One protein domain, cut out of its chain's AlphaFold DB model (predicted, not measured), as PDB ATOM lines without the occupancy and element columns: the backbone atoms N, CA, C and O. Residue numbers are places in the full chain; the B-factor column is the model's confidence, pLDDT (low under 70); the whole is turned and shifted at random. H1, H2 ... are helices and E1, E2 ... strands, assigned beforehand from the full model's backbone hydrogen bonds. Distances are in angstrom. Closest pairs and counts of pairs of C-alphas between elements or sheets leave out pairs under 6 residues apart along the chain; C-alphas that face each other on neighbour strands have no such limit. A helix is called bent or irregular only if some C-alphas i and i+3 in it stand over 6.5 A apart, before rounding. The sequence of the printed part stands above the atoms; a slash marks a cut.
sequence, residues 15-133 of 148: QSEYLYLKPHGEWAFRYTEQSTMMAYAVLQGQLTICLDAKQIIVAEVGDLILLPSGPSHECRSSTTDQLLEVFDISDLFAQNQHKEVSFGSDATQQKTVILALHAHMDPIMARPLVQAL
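This is residues 15 to 133 of the 148 residues of the protein "Cupin_6 domain-containing protein" of Acinetobacter johnsonii (UniProt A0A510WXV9). Two strongly twisted sheets of five strands each lie face to face as a sandwich, with the strands of one crossing those of the other at 33 degrees. The chain passes back and forth between the sheets, short helix H1 sits by the first sheet, and H2, after E10, lies at one end of the long axis, with the link from E9 to E10 at the other end. The printed part has 119 residues with ten named strands and two named helices, in the order E1 to E8, H1, E9, E10, H2, and its class is mostly strand. The sheets run E6 E3 E10 E1 E9 and E5 E4 E7 E2 E8, both mixed. The whole is compact, with a radius of gyration of the C-alphas of 14.1 A and spans of 47 by 33 by 25 A.

Start with the first sheet and find C-alpha 15 at (297.258, 489.416, 513.797), where E1, residues 15 to 24, begins; it is the longest strand, with 28.9 A from first to last C-alpha. In the same sheet look for E10, residues 113 to 121, 25.5 A long, and E3, residues 37 to 44, 22.2 A long. Its edge strands are E6, residues 64 to 67, and E9, residues 99 to 104, which is 16.3 A long. For the second sheet, find C-alpha 55 at (281.830, 484.859, 489.965), where E5, residues 55 to 60, begins; it is 16.7 A long. E4, residues 46 to 51, is 16.4 A long, and with it go E7, residues 73 to 76, E2, residues 28 to 31, and E8, residues 86 to 88. H1 is residues 90 to 93, and H2 is residues 123 to 132, 14.0 A long, ending with C-alpha 132 at (300.145, 488.923, 491.192).

In the first sheet, E3 and E10 are antiparallel at 164 degrees, with N 39 and O 117 2.8 A apart. On the other side of E10, E1 is antiparallel to it at 157 degrees, with N 21 and O 114 at 2.8 A. E9 is parallel to E1 at 33 degrees, with N 22 and O 101 at 2.8 A; E6 is antiparallel to E3 at 158 degrees, with N 40 and O 65 at 2.8 A. Turn to the second sheet: E4 and E5 form a hairpin, with N 49 and O 57 at 2.8 A. E7 is antiparallel to E4, with N 50 and O 74 at 2.8 A, and to E2, with N 29 and O 75 at 2.8 A; E8 is parallel to E2, with N 30 and O 87 at 2.8 A. Between the sheets, the closest C-alphas of E3 and E5 are those of Val 42 and Glu 60, 6.0 A apart. H1 only grazes the first sheet, and its closest C-alphas to E1 are those of Phe 93 and Glu 17, 6.0 A apart. H2 only grazes that sheet too, with residues 126 to 130; it is only just irregular, with C-alphas 125 and 128 6.9 A apart. In H2, 3 of 6 O i to N i+4 pairs are within hydrogen-bond range, and H1 is too short for such a pair.

The two C-alphas farthest apart are those of Thr 108 and Ile 124, at 47.3 A. The printed part has no cut, and no link is long; E7 to E8 and E9 to E10 are short but not tight. The mean pLDDT of the printed part is 82.6, and low-confidence places under 70 include residues 95 to 98, 106 to 110 and 122 to 126.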
ATOM      1  N   GLN A  15     298.531 489.286 513.070       63.03
ATOM      2  CA  GLN A  15     297.258 489.416 513.797       63.03
ATOM      3  C   GLN A  15     296.072 488.780 513.047       63.03
ATOM      4  O   GLN A  15     295.201 489.466 512.521       63.03
ATOM      5  N   SER A  16     296.064 487.450 512.959       71.12
ATOM      6  CA  SER A  16     294.944 486.716 512.370       71.12
ATOM      7  C   SER A  16     293.807 486.573 513.381       71.12
ATOM      8  O   SER A  16     293.970 485.868 514.382       71.12
ATOM      9  N   GLU A  17     292.660 487.193 513.119       84.44
ATOM     10  CA  GLU A  17     291.437 486.958 513.893       84.44
ATOM     11  C   GLU A  17     290.580 485.910 513.157       84.44
ATOM     12  O   GLU A  17     290.680 485.700 511.942       84.44
ATOM     13  N   TYR A  18     289.760 485.167 513.895       85.94
ATOM     14  CA  TYR A  18     288.914 484.144 513.290       85.94
ATOM     15  C   TYR A  18     287.551 484.048 513.962       85.94
ATOM     16  O   TYR A  18     287.404 484.277 515.165       85.94
ATOM     17  N   LEU A  19     286.563 483.639 513.169       90.06
ATOM     18  CA  LEU A  19     285.188 483.404 513.584       90.06
ATOM     19  C   LEU A  19     284.763 481.992 513.195       90.06
ATOM     20  O   LEU A  19     284.999 481.539 512.072       90.06
ATOM     21  N   TYR A  20     284.081 481.316 514.115       91.69
ATOM     22  CA  TYR A  20     283.353 480.094 513.797       91.69
ATOM     23  C   TYR A  20     281.927 480.468 513.421       91.69
ATOM     24  O   TYR A  20     281.096 480.731 514.289       91.69
ATOM     25  N   LEU A  21     281.635 480.480 512.127       93.69
ATOM     26  CA  LEU A  21     280.291 480.710 511.624       93.69
ATOM     27  C   LEU A  21     279.534 479.382 511.652       93.69
ATOM     28  O   LEU A  21     279.959 478.395 511.046       93.69
ATOM     29  N   LYS A  22     278.409 479.357 512.363       92.88
ATOM     30  CA  LYS A  22     277.521 478.201 512.493       92.88
ATOM     31  C   LYS A  22     276.134 478.555 511.963       92.88
ATOM     32  O   LYS A  22     275.209 478.649 512.763       92.88
ATOM     33  N   PRO A  23     275.961 478.807 510.656       91.62
ATOM     34  CA  PRO A  23     274.643 479.120 510.147       91.62
ATOM     35  C   PRO A  23     273.719 477.889 510.088       91.62
ATOM     36  O   PRO A  23     274.175 476.737 510.104       91.62
ATOM     37  N   HIS A  24     272.410 478.134 510.038       88.56
ATOM     38  CA  HIS A  24     271.362 477.108 510.016       88.56
ATOM     39  C   HIS A  24     270.297 477.421 508.958       88.56
ATOM     40  O   HIS A  24     269.993 478.586 508.710       88.56
ATOM     41  N   GLY A  25     269.700 476.379 508.372       88.50
ATOM     42  CA  GLY A  25     268.636 476.534 507.376       88.50
ATOM     43  C   GLY A  25     269.092 477.335 506.155       88.50
ATOM     44  O   GLY A  25     270.181 477.095 505.634       88.50
ATOM     45  N   GLU A  26     268.270 478.294 505.727       88.56
ATOM     46  CA  GLU A  26     268.655 479.272 504.711       88.56
ATOM     47  C   GLU A  26     269.373 480.459 505.354       88.56
ATOM     48  O   GLU A  26     268.928 481.008 506.368       88.56
ATOM     49  N   TRP A  27     270.500 480.854 504.766       91.88
ATOM     50  CA  TRP A  27     271.350 481.900 505.320       91.88
ATOM     51  C   TRP A  27     272.135 482.621 504.235       91.88
ATOM     52  O   TRP A  27     272.530 482.040 503.223       91.88
ATOM     53  N   ALA A  28     272.411 483.891 504.505       93.56
ATOM     54  CA  ALA A  28     273.382 484.677 503.778       93.56
ATOM     55  C   ALA A  28     274.194 485.513 504.770       93.56
ATOM     56  O   ALA A  28     273.663 486.003 505.769       93.56
ATOM     57  N   PHE A  29     275.483 485.681 504.504       94.19
ATOM     58  CA  PHE A  29     276.323 486.636 505.209       94.19
ATOM     59  C   PHE A  29     277.181 487.423 504.232       94.19
ATOM     60  O   PHE A  29     277.464 486.956 503.133       94.19
ATOM     61  N   ARG A  30     277.617 488.612 504.633       93.81
ATOM     62  CA  ARG A  30     278.532 489.436 503.845       93.81
ATOM     63  C   ARG A  30     279.766 489.805 504.633       93.81
ATOM     64  O   ARG A  30     279.714 489.976 505.850       93.81
ATOM     65  N   TYR A  31     280.842 489.965 503.888       92.25
ATOM     66  CA  TYR A  31     282.055 490.610 504.337       92.25
ATOM     67  C   TYR A  31     282.279 491.855 503.482       92.25
ATOM     68  O   TYR A  31     282.239 491.786 502.251       92.25
ATOM     69  N   THR A  32     282.501 492.987 504.140       88.25
ATOM     70  CA  THR A  32     282.822 494.266 503.511       88.25
ATOM     71  C   THR A  32     284.316 494.521 503.668       88.25
ATOM     72  O   THR A  32     284.864 494.376 504.757       88.25
ATOM     73  N   GLU A  33     284.966 494.876 502.562       73.00
ATOM     74  CA  GLU A  33     286.418 495.033 502.439       73.00
ATOM     75  C   GLU A  33     287.020 495.931 503.533       73.00
ATOM     76  O   GLU A  33     286.632 497.089 503.695       73.00
ATOM     77  N   GLN A  34     288.031 495.411 504.238       66.81
ATOM     78  CA  GLN A  34     288.818 496.150 505.237       66.81
ATOM     79  C   GLN A  34     290.320 496.205 504.892       66.81
ATOM     80  O   GLN A  34     291.149 496.427 505.771       66.81
ATOM     81  N   SER A  35     290.697 496.024 503.615       70.94
ATOM     82  CA  SER A  35     292.108 495.932 503.176       70.94
ATOM     83  C   SER A  35     292.904 494.809 503.867       70.94
ATOM     84  O   SER A  35     294.097 494.952 504.145       70.94
ATOM     85  N   THR A  36     292.249 493.686 504.159       77.44
ATOM     86  CA  THR A  36     292.839 492.502 504.798       77.44
ATOM     87  C   THR A  36     292.638 491.269 503.929       77.44
ATOM     88  O   THR A  36     291.760 491.234 503.076       77.44
ATOM     89  N   MET A  37     293.459 490.240 504.124       86.19
ATOM     90  CA  MET A  37     293.236 488.946 503.484       86.19
ATOM     91  C   MET A  37     292.019 488.270 504.115       86.19
ATOM     92  O   MET A  37     291.884 488.303 505.339       86.19
ATOM     93  N   MET A  38     291.198 487.591 503.312       89.81
ATOM     94  CA  MET A  38     290.094 486.769 503.812       89.81
ATOM     95  C   MET A  38     290.284 485.306 503.415       89.81
ATOM     96  O   MET A  38     290.698 485.009 502.295       89.81
ATOM     97  N   ALA A  39     289.968 484.377 504.313       90.56
ATOM     98  CA  ALA A  39     289.938 482.953 504.021       90.56
ATOM     99  C   ALA A  39     288.726 482.262 504.655       90.56
ATOM    100  O   ALA A  39     288.279 482.625 505.743       90.56
ATOM    101  N   TYR A  40     288.233 481.224 503.987       93.44
ATOM    102  CA  TYR A  40     287.145 480.377 504.461       93.44
ATOM    103  C   TYR A  40     287.556 478.918 504.403       93.44
ATOM    104  O   TYR A  40     287.878 478.421 503.329       93.44
ATOM    105  N   ALA A  41     287.500 478.218 505.532       91.44
ATOM    106  CA  ALA A  41     287.585 476.763 505.557       91.44
ATOM    107  C   ALA A  41     286.212 476.176 505.885       91.44
ATOM    108  O   ALA A  41     285.611 476.510 506.912       91.44
ATOM    109  N   VAL A  42     285.709 475.291 505.026       92.69
ATOM    110  CA  VAL A  42     284.429 474.616 505.256       92.69
ATOM    111  C   VAL A  42     284.685 473.367 506.094       92.69
ATOM    112  O   VAL A  42     285.284 472.394 505.635       92.69
ATOM    113  N   LEU A  43     284.239 473.392 507.350       90.44
ATOM    114  CA  LEU A  43     284.415 472.292 508.303       90.44
ATOM    115  C   LEU A  43     283.232 471.317 508.271       90.44
ATOM    116  O   LEU A  43     283.388 470.131 508.554       90.44
ATOM    117  N   GLN A  44     282.045 471.816 507.921       92.06
ATOM    118  CA  GLN A  44     280.831 471.030 507.727       92.06
ATOM    119  C   GLN A  44     279.887 471.769 506.770       92.06
ATOM    120  O   GLN A  44     279.763 472.987 506.865       92.06
ATOM    121  N   GLY A  45     279.177 471.043 505.904       90.88
ATOM    122  CA  GLY A  45     278.213 471.623 504.965       90.88
ATOM    123  C   GLY A  45     278.855 472.116 503.668       90.88
ATOM    124  O   GLY A  45     279.842 471.549 503.201       90.88
ATOM    125  N   GLN A  46     278.257 473.145 503.078       91.62
ATOM    126  CA  GLN A  46     278.696 473.771 501.832       91.62
ATOM    127  C   GLN A  46     278.621 475.292 501.987       91.62
ATOM    128  O   GLN A  46     277.804 475.810 502.750       91.62
ATOM    129  N   LEU A  47     279.477 475.998 501.259       93.81
ATOM    130  CA  LEU A  47     279.540 477.448 501.204       93.81
ATOM    131  C   LEU A  47     279.541 477.893 499.742       93.81
ATOM    132  O   LEU A  47     280.411 477.495 498.972       93.81
ATOM    133  N   THR A  48     278.591 478.746 499.369       94.44
ATOM    134  CA  THR A  48     278.624 479.450 498.083       94.44
ATOM    135  C   THR A  48     279.110 480.875 498.314       94.44
ATOM    136  O   THR A  48     278.479 481.594 499.079       94.44
ATOM    137  N   ILE A  49     280.197 481.283 497.658       94.12
ATOM    138  CA  ILE A  49     280.781 482.629 497.712       94.12
ATOM    139  C   ILE A  49     280.515 483.337 496.383       94.12
ATOM    140  O   ILE A  49     280.869 482.832 495.318       94.12
ATOM    141  N   CYS A  50     279.923 484.522 496.449       92.38
ATOM    142  CA  CYS A  50     279.591 485.366 495.312       92.38
ATOM    143  C   CYS A  50     280.524 486.588 495.282       92.38
ATOM    144  O   CYS A  50     280.352 487.523 496.066       92.38
ATOM    145  N   LEU A  51     281.490 486.584 494.358       88.44
ATOM    146  CA  LEU A  51     282.372 487.714 494.056       88.44
ATOM    147  C   LEU A  51     281.782 488.536 492.889       88.44
ATOM    148  O   LEU A  51     281.486 487.989 491.821       88.44
ATOM    149  N   ASP A  52     281.591 489.844 493.090       75.06
ATOM    150  CA  ASP A  52     281.200 490.839 492.070       75.06
ATOM    151  C   ASP A  52     280.093 490.404 491.084       75.06
ATOM    152  O   ASP A  52     280.224 490.562 489.867       75.06
ATOM    153  N   ALA A  53     278.998 489.830 491.607       66.81
ATOM    154  CA  ALA A  53     277.786 489.364 490.897       66.81
ATOM    155  C   ALA A  53     277.997 488.414 489.692       66.81
ATOM    156  O   ALA A  53     277.029 487.989 489.062       66.81
ATOM    157  N   LYS A  54     279.241 488.079 489.344       76.06
ATOM    158  CA  LYS A  54     279.617 487.358 488.119       76.06
ATOM    159  C   LYS A  54     280.407 486.093 488.404       76.06
ATOM    160  O   LYS A  54     280.494 485.232 487.533       76.06
ATOM    161  N   GLN A  55     280.988 485.980 489.594       87.44
ATOM    162  CA  GLN A  55     281.830 484.859 489.965       87.44
ATOM    163  C   GLN A  55     281.251 484.163 491.190       87.44
ATOM    164  O   GLN A  55     281.118 484.750 492.259       87.44
ATOM    165  N   ILE A  56     280.895 482.896 491.002       90.19
ATOM    166  CA  ILE A  56     280.342 482.032 492.040       90.19
ATOM    167  C   ILE A  56     281.364 480.934 492.308       90.19
ATOM    168  O   ILE A  56     281.771 480.222 491.390       90.19
ATOM    169  N   ILE A  57     281.780 480.813 493.562       91.94
ATOM    170  CA  ILE A  57     282.688 479.779 494.049       91.94
ATOM    171  C   ILE A  57     281.881 478.894 494.989       91.94
ATOM    172  O   ILE A  57     281.261 479.393 495.924       91.94
ATOM    173  N   VAL A  58     281.887 477.588 494.753       92.25
ATOM    174  CA  VAL A  58     281.260 476.613 495.649       92.25
ATOM    175  C   VAL A  58     282.373 475.859 496.361       92.25
ATOM    176  O   VAL A  58     283.277 475.344 495.708       92.25
ATOM    177  N   ALA A  59     282.311 475.835 497.686       91.44
ATOM    178  CA  ALA A  59     283.256 475.152 498.556       91.44
ATOM    179  C   ALA A  59     282.517 474.114 499.406       91.44
ATOM    180  O   ALA A  59     281.463 474.400 499.981       91.44
ATOM    181  N   GLU A  60     283.074 472.917 499.497       91.88
ATOM    182  CA  GLU A  60     282.561 471.798 500.278       91.88
ATOM    183  C   GLU A  60     283.489 471.473 501.449       91.88
ATOM    184  O   GLU A  60     284.563 472.049 501.612       91.88
ATOM    185  N   VAL A  61     283.065 470.538 502.300       90.06
ATOM    186  CA  VAL A  61     283.840 470.112 503.468       90.06
ATOM    187  C   VAL A  61     285.276 469.738 503.094       90.06
ATOM    188  O   VAL A  61     285.508 468.837 502.290       90.06
ATOM    189  N   GLY A  62     286.231 470.377 503.769       83.94
ATOM    190  CA  GLY A  62     287.664 470.197 503.545       83.94
ATOM    191  C   GLY A  62     288.278 471.218 502.588       83.94
ATOM    192  O   GLY A  62     289.504 471.291 502.512       83.94
ATOM    193  N   ASP A  63     287.465 472.029 501.911       87.88
ATOM    194  CA  ASP A  63     287.966 473.093 501.053       87.88
ATOM    195  C   ASP A  63     288.400 474.313 501.862       87.88
ATOM    196  O   ASP A  63     287.757 474.725 502.836       87.88
ATOM    197  N   LEU A  64     289.491 474.916 501.396       87.00
ATOM    198  CA  LEU A  64     289.971 476.221 501.819       87.00
ATOM    199  C   LEU A  64     289.800 477.186 500.646       87.00
ATOM    200  O   LEU A  64     290.293 476.929 499.555       87.00
ATOM    201  N   ILE A  65     289.124 478.305 500.851       91.12
ATOM    202  CA  ILE A  65     289.089 479.398 499.883       91.12
ATOM    203  C   ILE A  65     289.911 480.537 500.443       91.12
ATOM    204  O   ILE A  65     289.611 481.031 501.524       91.12
ATOM    205  N   LEU A  66     290.929 480.960 499.704       88.62
ATOM    206  CA  LEU A  66     291.676 482.173 500.002       88.62
ATOM    207  C   LEU A  66     291.221 483.276 499.056       88.62
ATOM    208  O   LEU A  66     291.217 483.067 497.846       88.62
ATOM    209  N   LEU A  67     290.895 484.442 499.599       89.81
ATOM    210  CA  LEU A  67     290.640 485.681 498.877       89.81
ATOM    211  C   LEU A  67     291.777 486.659 499.220       89.81
ATOM    212  O   LEU A  67     291.699 487.368 500.230       89.81
ATOM    213  N   PRO A  68     292.866 486.682 498.426       83.50
ATOM    214  CA  PRO A  68     294.103 487.361 498.810       83.50
ATOM    215  C   PRO A  68     293.945 488.867 499.028       83.50
ATOM    216  O   PRO A  68     294.572 489.422 499.921       83.50
ATOM    217  N   SER A  69     293.097 489.520 498.232       82.44
ATOM    218  CA  SER A  69     292.816 490.955 498.347       82.44
ATOM    219  C   SER A  69     291.641 491.286 499.272       82.44
ATOM    220  O   SER A  69     291.294 492.456 499.377       82.44
ATOM    221  N   GLY A  70     290.993 490.276 499.870       83.12
ATOM    222  CA  GLY A  70     289.785 490.426 500.694       83.12
ATOM    223  C   GLY A  70     288.700 491.324 500.092       83.12
ATOM    224  O   GLY A  70     288.233 492.232 500.783       83.12
ATOM    225  N   PRO A  71     288.294 491.107 498.825       87.88
ATOM    226  CA  PRO A  71     287.245 491.908 498.211       87.88
ATOM    227  C   PRO A  71     285.935 491.751 498.991       87.88
ATOM    228  O   PRO A  71     285.696 490.717 499.623       87.88
ATOM    229  N   SER A  72     285.061 492.752 498.906       91.38
ATOM    230  CA  SER A  72     283.707 492.624 499.452       91.38
ATOM    231  C   SER A  72     282.968 491.487 498.746       91.38
ATOM    232  O   SER A  72     283.032 491.368 497.523       91.38
ATOM    233  N   HIS A  73     282.273 490.644 499.502       93.31
ATOM    234  CA  HIS A  73     281.570 489.498 498.934       93.31
ATOM    235  C   HIS A  73     280.442 489.007 499.832       93.31
ATOM    236  O   HIS A  73     280.384 489.296 501.031       93.31
ATOM    237  N   GLU A  74     279.539 488.244 499.227       93.69
ATOM    238  CA  GLU A  74     278.440 487.591 499.921       93.69
ATOM    239  C   GLU A  74     278.614 486.077 499.880       93.69
ATOM    240  O   GLU A  74     279.085 485.508 498.898       93.69
ATOM    241  N   CYS A  75     278.198 485.427 500.952       94.38
ATOM    242  CA  CYS A  75     278.243 483.998 501.152       94.38
ATOM    243  C   CYS A  75     276.844 483.491 501.489       94.38
ATOM    244  O   CYS A  75     276.153 484.119 502.286       94.38
ATOM    245  N   ARG A  76     276.422 482.356 500.929       93.00
ATOM    246  CA  ARG A  76     275.051 481.846 501.098       93.00
ATOM    247  C   ARG A  76     274.947 480.318 501.128       93.00
ATOM    248  O   ARG A  76     275.843 479.618 500.645       93.00
ATOM    249  N   SER A  77     273.829 479.833 501.680       89.69
ATOM    250  CA  SER A  77     273.440 478.414 501.787       89.69
ATOM    251  C   SER A  77     273.264 477.722 500.439       89.69
ATOM    252  O   SER A  77     273.517 476.524 500.328       89.69
ATOM    253  N   SER A  78     272.819 478.453 499.416       81.00
ATOM    254  CA  SER A  78     272.539 477.907 498.089       81.00
ATOM    255  C   SER A  78     272.881 478.898 496.981       81.00
ATOM    256  O   SER A  78     272.961 480.103 497.194       81.00
ATOM    257  N   THR A  79     273.028 478.396 495.758       69.44
ATOM    258  CA  THR A  79     273.200 479.219 494.551       69.44
ATOM    259  C   THR A  79     271.895 479.861 494.070       69.44
ATOM    260  O   THR A  79     271.904 480.594 493.083       69.44
ATOM    261  N   THR A  80     270.765 479.585 494.733       68.81
ATOM    262  CA  THR A  80     269.460 480.115 494.327       68.81
ATOM    263  C   THR A  80     269.294 481.532 494.852       68.81
ATOM    264  O   THR A  80     269.621 481.828 496.001       68.81
ATOM    265  N   ASP A  81     268.756 482.410 494.012       64.50
ATOM    266  CA  ASP A  81     268.496 483.800 494.370       64.50
ATOM    267  C   ASP A  81     267.191 483.898 495.174       64.50
ATOM    268  O   ASP A  81     266.121 484.229 494.666       64.50
ATOM    269  N   GLN A  82     267.269 483.487 496.438       70.62
ATOM    270  CA  GLN A  82     266.210 483.700 497.416       70.62
ATOM    271  C   GLN A  82     266.463 485.020 498.147       70.62
ATOM    272  O   GLN A  82     267.607 485.377 498.426       70.62
ATOM    273  N   LEU A  83     265.392 485.742 498.481       74.94
ATOM    274  CA  LEU A  83     265.492 486.944 499.305       74.94
ATOM    275  C   LEU A  83     265.789 486.529 500.752       74.94
ATOM    276  O   LEU A  83     264.872 486.221 501.513       74.94
ATOM    277  N   LEU A  84     267.071 486.491 501.104       82.75
ATOM    278  CA  LEU A  84     267.555 486.169 502.444       82.75
ATOM    279  C   LEU A  84     268.004 487.437 503.165       82.75
ATOM    280  O   LEU A  84     268.527 488.371 502.555       82.75
ATOM    281  N   GLU A  85     267.819 487.461 504.482       84.94
ATOM    282  CA  GLU A  85     268.473 488.456 505.324       84.94
ATOM    283  C   GLU A  85     269.984 488.191 505.311       84.94
ATOM    284  O   GLU A  85     270.432 487.075 505.588       84.94
ATOM    285  N   VAL A  86     270.765 489.209 504.943       90.50
ATOM    286  CA  VAL A  86     272.220 489.093 504.821       90.50
ATOM    287  C   VAL A  86     272.870 489.615 506.094       90.50
ATOM    288  O   VAL A  86     272.842 490.814 506.368       90.50
ATOM    289  N   PHE A  87     273.479 488.711 506.853       91.62
ATOM    290  CA  PHE A  87     274.159 489.029 508.101       91.62
ATOM    291  C   PHE A  87     275.568 489.592 507.845       91.62
ATOM    292  O   PHE A  87     276.372 488.969 507.158       91.62
ATOM    293  N   ASP A  88     275.898 490.770 508.375       91.88
ATOM    294  CA  ASP A  88     277.236 491.355 508.207       91.88
ATOM    295  C   ASP A  88     278.198 490.845 509.292       91.88
ATOM    296  O   ASP A  88     277.946 491.018 510.486       91.88
ATOM    297  N   ILE A  89     279.299 490.207 508.880       91.25
ATOM    298  CA  ILE A  89     280.315 489.669 509.801       91.25
ATOM    299  C   ILE A  89     281.541 490.580 509.957       91.25
ATOM    300  O   ILE A  89     282.426 490.267 510.750       91.25
ATOM    301  N   SER A  90     281.625 491.687 509.214       89.25
ATOM    302  CA  SER A  90     282.848 492.495 509.073       89.25
ATOM    303  C   SER A  90     283.336 493.060 510.411       89.25
ATOM    304  O   SER A  90     284.519 492.974 510.738       89.25
ATOM    305  N   ASP A  91     282.416 493.570 511.230       85.94
ATOM    306  CA  ASP A  91     282.733 494.182 512.529       85.94
ATOM    307  C   ASP A  91     282.933 493.155 513.655       85.94
ATOM    308  O   ASP A  91     283.307 493.508 514.779       85.94
ATOM    309  N   LEU A  92     282.661 491.873 513.388       86.81
ATOM    310  CA  LEU A  92     282.794 490.813 514.386       86.81
ATOM    311  C   LEU A  92     284.250 490.418 514.615       86.81
ATOM    312  O   LEU A  92     284.579 489.963 515.710       86.81
ATOM    313  N   PHE A  93     285.105 490.625 513.616       82.38
ATOM    314  CA  PHE A  93     286.529 490.340 513.716       82.38
ATOM    315  C   PHE A  93     287.219 491.274 514.724       82.38
ATOM    316  O   PHE A  93     287.773 490.792 515.715       82.38
ATOM    317  N   ALA A  94     287.002 492.592 514.602       75.62
ATOM    318  CA  ALA A  94     287.638 493.628 515.431       75.62
ATOM    319  C   ALA A  94     287.452 493.453 516.955       75.62
ATOM    320  O   ALA A  94     288.179 494.037 517.764       75.62
ATOM    321  N   GLN A  95     286.473 492.649 517.374       67.56
ATOM    322  CA  GLN A  95     286.153 492.401 518.776       67.56
ATOM    323  C   GLN A  95     287.101 491.397 519.462       67.56
ATOM    324  O   GLN A  95     286.899 491.126 520.647       67.56
ATOM    325  N   ASN A  96     288.132 490.882 518.770       57.12
ATOM    326  CA  ASN A  96     289.283 490.152 519.337       57.12
ATOM    327  C   ASN A  96     288.927 489.005 520.305       57.12
ATOM    328  O   ASN A  96     289.650 488.686 521.250       57.12
ATOM    329  N   GLN A  97     287.783 488.367 520.083       56.94
ATOM    330  CA  GLN A  97     287.340 487.207 520.841       56.94
ATOM    331  C   GLN A  97     286.994 486.121 519.837       56.94
ATOM    332  O   GLN A  97     286.271 486.381 518.880       56.94
ATOM    333  N   HIS A  98     287.506 484.911 520.058       59.62
ATOM    334  CA  HIS A  98     287.142 483.717 519.299       59.62
ATOM    335  C   HIS A  98     285.636 483.476 519.439       59.62
ATOM    336  O   HIS A  98     285.183 482.842 520.394       59.62
ATOM    337  N   LYS A  99     284.848 484.055 518.531       75.81
ATOM    338  CA  LYS A  99     283.392 484.055 518.608       75.81
ATOM    339  C   LYS A  99     282.836 482.971 517.707       75.81
ATOM    340  O   LYS A  99     283.113 482.908 516.509       75.81
ATOM    341  N   GLU A 100     282.034 482.115 518.318       87.75
ATOM    342  CA  GLU A 100     281.052 481.341 517.581       87.75
ATOM    343  C   GLU A 100     279.876 482.263 517.259       87.75
ATOM    344  O   GLU A 100     279.365 482.955 518.140       87.75
ATOM    345  N   VAL A 101     279.470 482.290 515.995       90.31
ATOM    346  CA  VAL A 101     278.404 483.153 515.494       90.31
ATOM    347  C   VAL A 101     277.374 482.275 514.804       90.31
ATOM    348  O   VAL A 101     277.660 481.659 513.778       90.31
ATOM    349  N   SER A 102     276.178 482.215 515.378       89.81
ATOM    350  CA  SER A 102     275.048 481.459 514.837       89.81
ATOM    351  C   SER A 102     274.025 482.415 514.233       89.81
ATOM    352  O   SER A 102     273.696 483.427 514.848       89.81
ATOM    353  N   PHE A 103     273.534 482.101 513.036       89.12
ATOM    354  CA  PHE A 103     272.563 482.908 512.288       89.12
ATOM    355  C   PHE A 103     271.825 482.044 511.253       89.12
ATOM    356  O   PHE A 103     272.151 480.871 511.066       89.12
ATOM    357  N   GLY A 104     270.839 482.620 510.567       85.50
ATOM    358  CA  GLY A 104     269.993 481.920 509.595       85.50
ATOM    359  C   GLY A 104     268.600 481.606 510.137       85.50
ATOM    360  O   GLY A 104     268.231 482.034 511.231       85.50
ATOM    361  N   SER A 105     267.799 480.900 509.344       79.69
ATOM    362  CA  SER A 105     266.402 480.595 509.676       79.69
ATOM    363  C   SER A 105     266.252 479.432 510.668       79.69
ATOM    364  O   SER A 105     267.032 478.477 510.617       79.69
ATOM    365  N   ASP A 106     265.178 479.447 511.470       67.69
ATOM    366  CA  ASP A 106     264.710 478.304 512.274       67.69
ATOM    367  C   ASP A 106     264.182 477.180 511.364       67.69
ATOM    368  O   ASP A 106     262.981 476.943 511.231       67.69
ATOM    369  N   ALA A 107     265.097 476.477 510.701       58.41
ATOM    370  CA  ALA A 107     264.805 475.271 509.949       58.41
ATOM    371  C   ALA A 107     265.723 474.141 510.412       58.41
ATOM    372  O   ALA A 107     266.940 474.264 510.563       58.41
ATOM    373  N   THR A 108     265.092 473.012 510.693       58.09
ATOM    374  CA  THR A 108     265.690 471.835 511.294       58.09
ATOM    375  C   THR A 108     266.708 471.175 510.347       58.09
ATOM    376  O   THR A 108     266.376 470.733 509.257       58.09
ATOM    377  N   GLN A 109     267.942 471.026 510.852       58.97
ATOM    378  CA  GLN A 109     268.926 469.949 510.592       58.97
ATOM    379  C   GLN A 109     270.162 470.190 509.713       58.97
ATOM    380  O   GLN A 109     271.135 469.460 509.923       58.97
ATOM    381  N   GLN A 110     270.244 471.191 508.835       62.62
ATOM    382  CA  GLN A 110     271.506 471.430 508.113       62.62
ATOM    383  C   GLN A 110     272.448 472.332 508.908       62.62
ATOM    384  O   GLN A 110     272.293 473.549 508.977       62.62
ATOM    385  N   LYS A 111     273.423 471.684 509.551       77.12
ATOM    386  CA  LYS A 111     274.520 472.339 510.261       77.12
ATOM    387  C   LYS A 111     275.649 472.600 509.278       77.12
ATOM    388  O   LYS A 111     276.309 471.658 508.840       77.12
ATOM    389  N   THR A 112     275.867 473.868 508.971       90.50
ATOM    390  CA  THR A 112     277.074 474.322 508.287       90.50
ATOM    391  C   THR A 112     278.015 474.901 509.334       90.50
ATOM    392  O   THR A 112     277.577 475.588 510.256       90.50
ATOM    393  N   VAL A 113     279.300 474.576 509.229       92.81
ATOM    394  CA  VAL A 113     280.346 475.128 510.090       92.81
ATOM    395  C   VAL A 113     281.459 475.626 509.192       92.81
ATOM    396  O   VAL A 113     282.065 474.849 508.453       92.81
ATOM    397  N   ILE A 114     281.719 476.924 509.260       94.19
ATOM    398  CA  ILE A 114     282.728 477.606 508.458       94.19
ATOM    399  C   ILE A 114     283.685 478.306 509.416       94.19
ATOM    400  O   ILE A 114     283.258 479.035 510.312       94.19
ATOM    401  N   LEU A 115     284.980 478.093 509.217       91.81
ATOM    402  CA  LEU A 115     286.010 478.918 509.825       91.81
ATOM    403  C   LEU A 115     286.287 480.084 508.881       91.81
ATOM    404  O   LEU A 115     286.812 479.887 507.786       91.81
ATOM    405  N   ALA A 116     285.912 481.282 509.309       92.06
ATOM    406  CA  ALA A 116     286.212 482.521 508.616       92.06
ATOM    407  C   ALA A 116     287.451 483.137 509.269       92.06
ATOM    408  O   ALA A 116     287.448 483.418 510.466       92.06
ATOM    409  N   LEU A 117     288.514 483.307 508.494       87.88
ATOM    410  CA  LEU A 117     289.780 483.884 508.924       87.88
ATOM    411  C   LEU A 117     289.964 485.199 508.182       87.88
ATOM    412  O   LEU A 117     289.898 485.215 506.955       87.88
ATOM    413  N   HIS A 118     290.261 486.262 508.908       85.12
ATOM    414  CA  HIS A 118     290.778 487.478 508.296       85.12
ATOM    415  C   HIS A 118     292.211 487.712 508.814       85.12
ATOM    416  O   HIS A 118     292.587 487.240 509.890       85.12
ATOM    417  N   ALA A 119     293.062 488.359 508.030       79.75
ATOM    418  CA  ALA A 119     294.426 488.628 508.467       79.75
ATOM    419  C   ALA A 119     294.934 489.947 507.913       79.75
ATOM    420  O   ALA A 119     294.776 490.249 506.724       79.75
ATOM    421  N   HIS A 120     295.600 490.711 508.773       77.81
ATOM    422  CA  HIS A 120     296.272 491.922 508.352       77.81
ATOM    423  C   HIS A 120     297.550 491.561 507.600       77.81
ATOM    424  O   HIS A 120     298.387 490.776 508.053       77.81
ATOM    425  N   MET A 121     297.694 492.160 506.426       72.12
ATOM    426  CA  MET A 121     298.891 492.050 505.611       72.12
ATOM    427  C   MET A 121     299.657 493.365 505.691       72.12
ATOM    428  O   MET A 121     299.042 494.430 505.681       72.12
ATOM    429  N   ASP A 122     300.990 493.313 505.733       69.88
ATOM    430  CA  ASP A 122     301.801 494.524 505.590       69.88
ATOM    431  C   ASP A 122     301.577 495.111 504.182       69.88
ATOM    432  O   ASP A 122     301.980 494.490 503.196       69.88
ATOM    433  N   PRO A 123     300.956 496.295 504.042       64.00
ATOM    434  CA  PRO A 123     300.561 496.822 502.739       64.00
ATOM    435  C   PRO A 123     301.751 497.171 501.832       64.00
ATOM    436  O   PRO A 123     301.574 497.263 500.617       64.00
ATOM    437  N   ILE A 124     302.960 497.360 502.375       65.31
ATOM    438  CA  ILE A 124     304.162 497.641 501.579       65.31
ATOM    439  C   ILE A 124     304.708 496.339 500.986       65.31
ATOM    440  O   ILE A 124     305.010 496.293 499.793       65.31
ATOM    441  N   MET A 125     304.805 495.279 501.793       65.62
ATOM    442  CA  MET A 125     305.368 493.998 501.345       65.62
ATOM    443  C   MET A 125     304.356 493.118 500.607       65.62
ATOM    444  O   MET A 125     304.709 492.430 499.651       65.62
ATOM    445  N   ALA A 126     303.086 493.163 501.006       68.00
ATOM    446  CA  ALA A 126     302.043 492.314 500.454       68.00
ATOM    447  C   ALA A 126     301.532 492.790 499.099       68.00
ATOM    448  O   ALA A 126     301.167 491.968 498.264       68.00
ATOM    449  N   ARG A 127     301.494 494.103 498.846       71.31
ATOM    450  CA  ARG A 127     300.822 494.654 497.662       71.31
ATOM    451  C   ARG A 127     301.349 494.099 496.329       71.31
ATOM    452  O   ARG A 127     300.508 493.712 495.518       71.31
ATOM    453  N   PRO A 128     302.672 494.000 496.080       71.88
ATOM    454  CA  PRO A 128     303.175 493.388 494.848       71.88
ATOM    455  C   PRO A 128     302.773 491.913 494.707       71.88
ATOM    456  O   PRO A 128     302.473 491.466 493.604       71.88
ATOM    457  N   LEU A 129     302.736 491.171 495.821       69.75
ATOM    458  CA  LEU A 129     302.362 489.757 495.841       69.75
ATOM    459  C   LEU A 129     300.858 489.574 495.605       69.75
ATOM    460  O   LEU A 129     300.477 488.823 494.716       69.75
ATOM    461  N   VAL A 130     300.002 490.309 496.320       73.88
ATOM    462  CA  VAL A 130     298.534 490.252 496.177       73.88
ATOM    463  C   VAL A 130     298.101 490.577 494.754       73.88
ATOM    464  O   VAL A 130     297.253 489.885 494.204       73.88
ATOM    465  N   GLN A 131     298.709 491.590 494.128       75.44
ATOM    466  CA  GLN A 131     298.394 491.972 492.747       75.44
ATOM    467  C   GLN A 131     298.783 490.908 491.712       75.44
ATOM    468  O   GLN A 131     298.237 490.905 490.611       75.44
ATOM    469  N   ALA A 132     299.728 490.027 492.046       74.88
ATOM    470  CA  ALA A 132     300.145 488.923 491.192       74.88
ATOM    471  C   ALA A 132     299.316 487.643 491.412       74.88
ATOM    472  O   ALA A 132     299.430 486.705 490.620       74.88
ATOM    473  N   LEU A 133     298.500 487.583 492.470       77.56
ATOM    474  CA  LEU A 133     297.671 486.426 492.792       77.56
ATOM    475  C   LEU A 133     296.312 486.483 492.074       77.56
ATOM    476  O   LEU A 133     295.801 487.564 491.770       77.56
TER     477      LEU A 133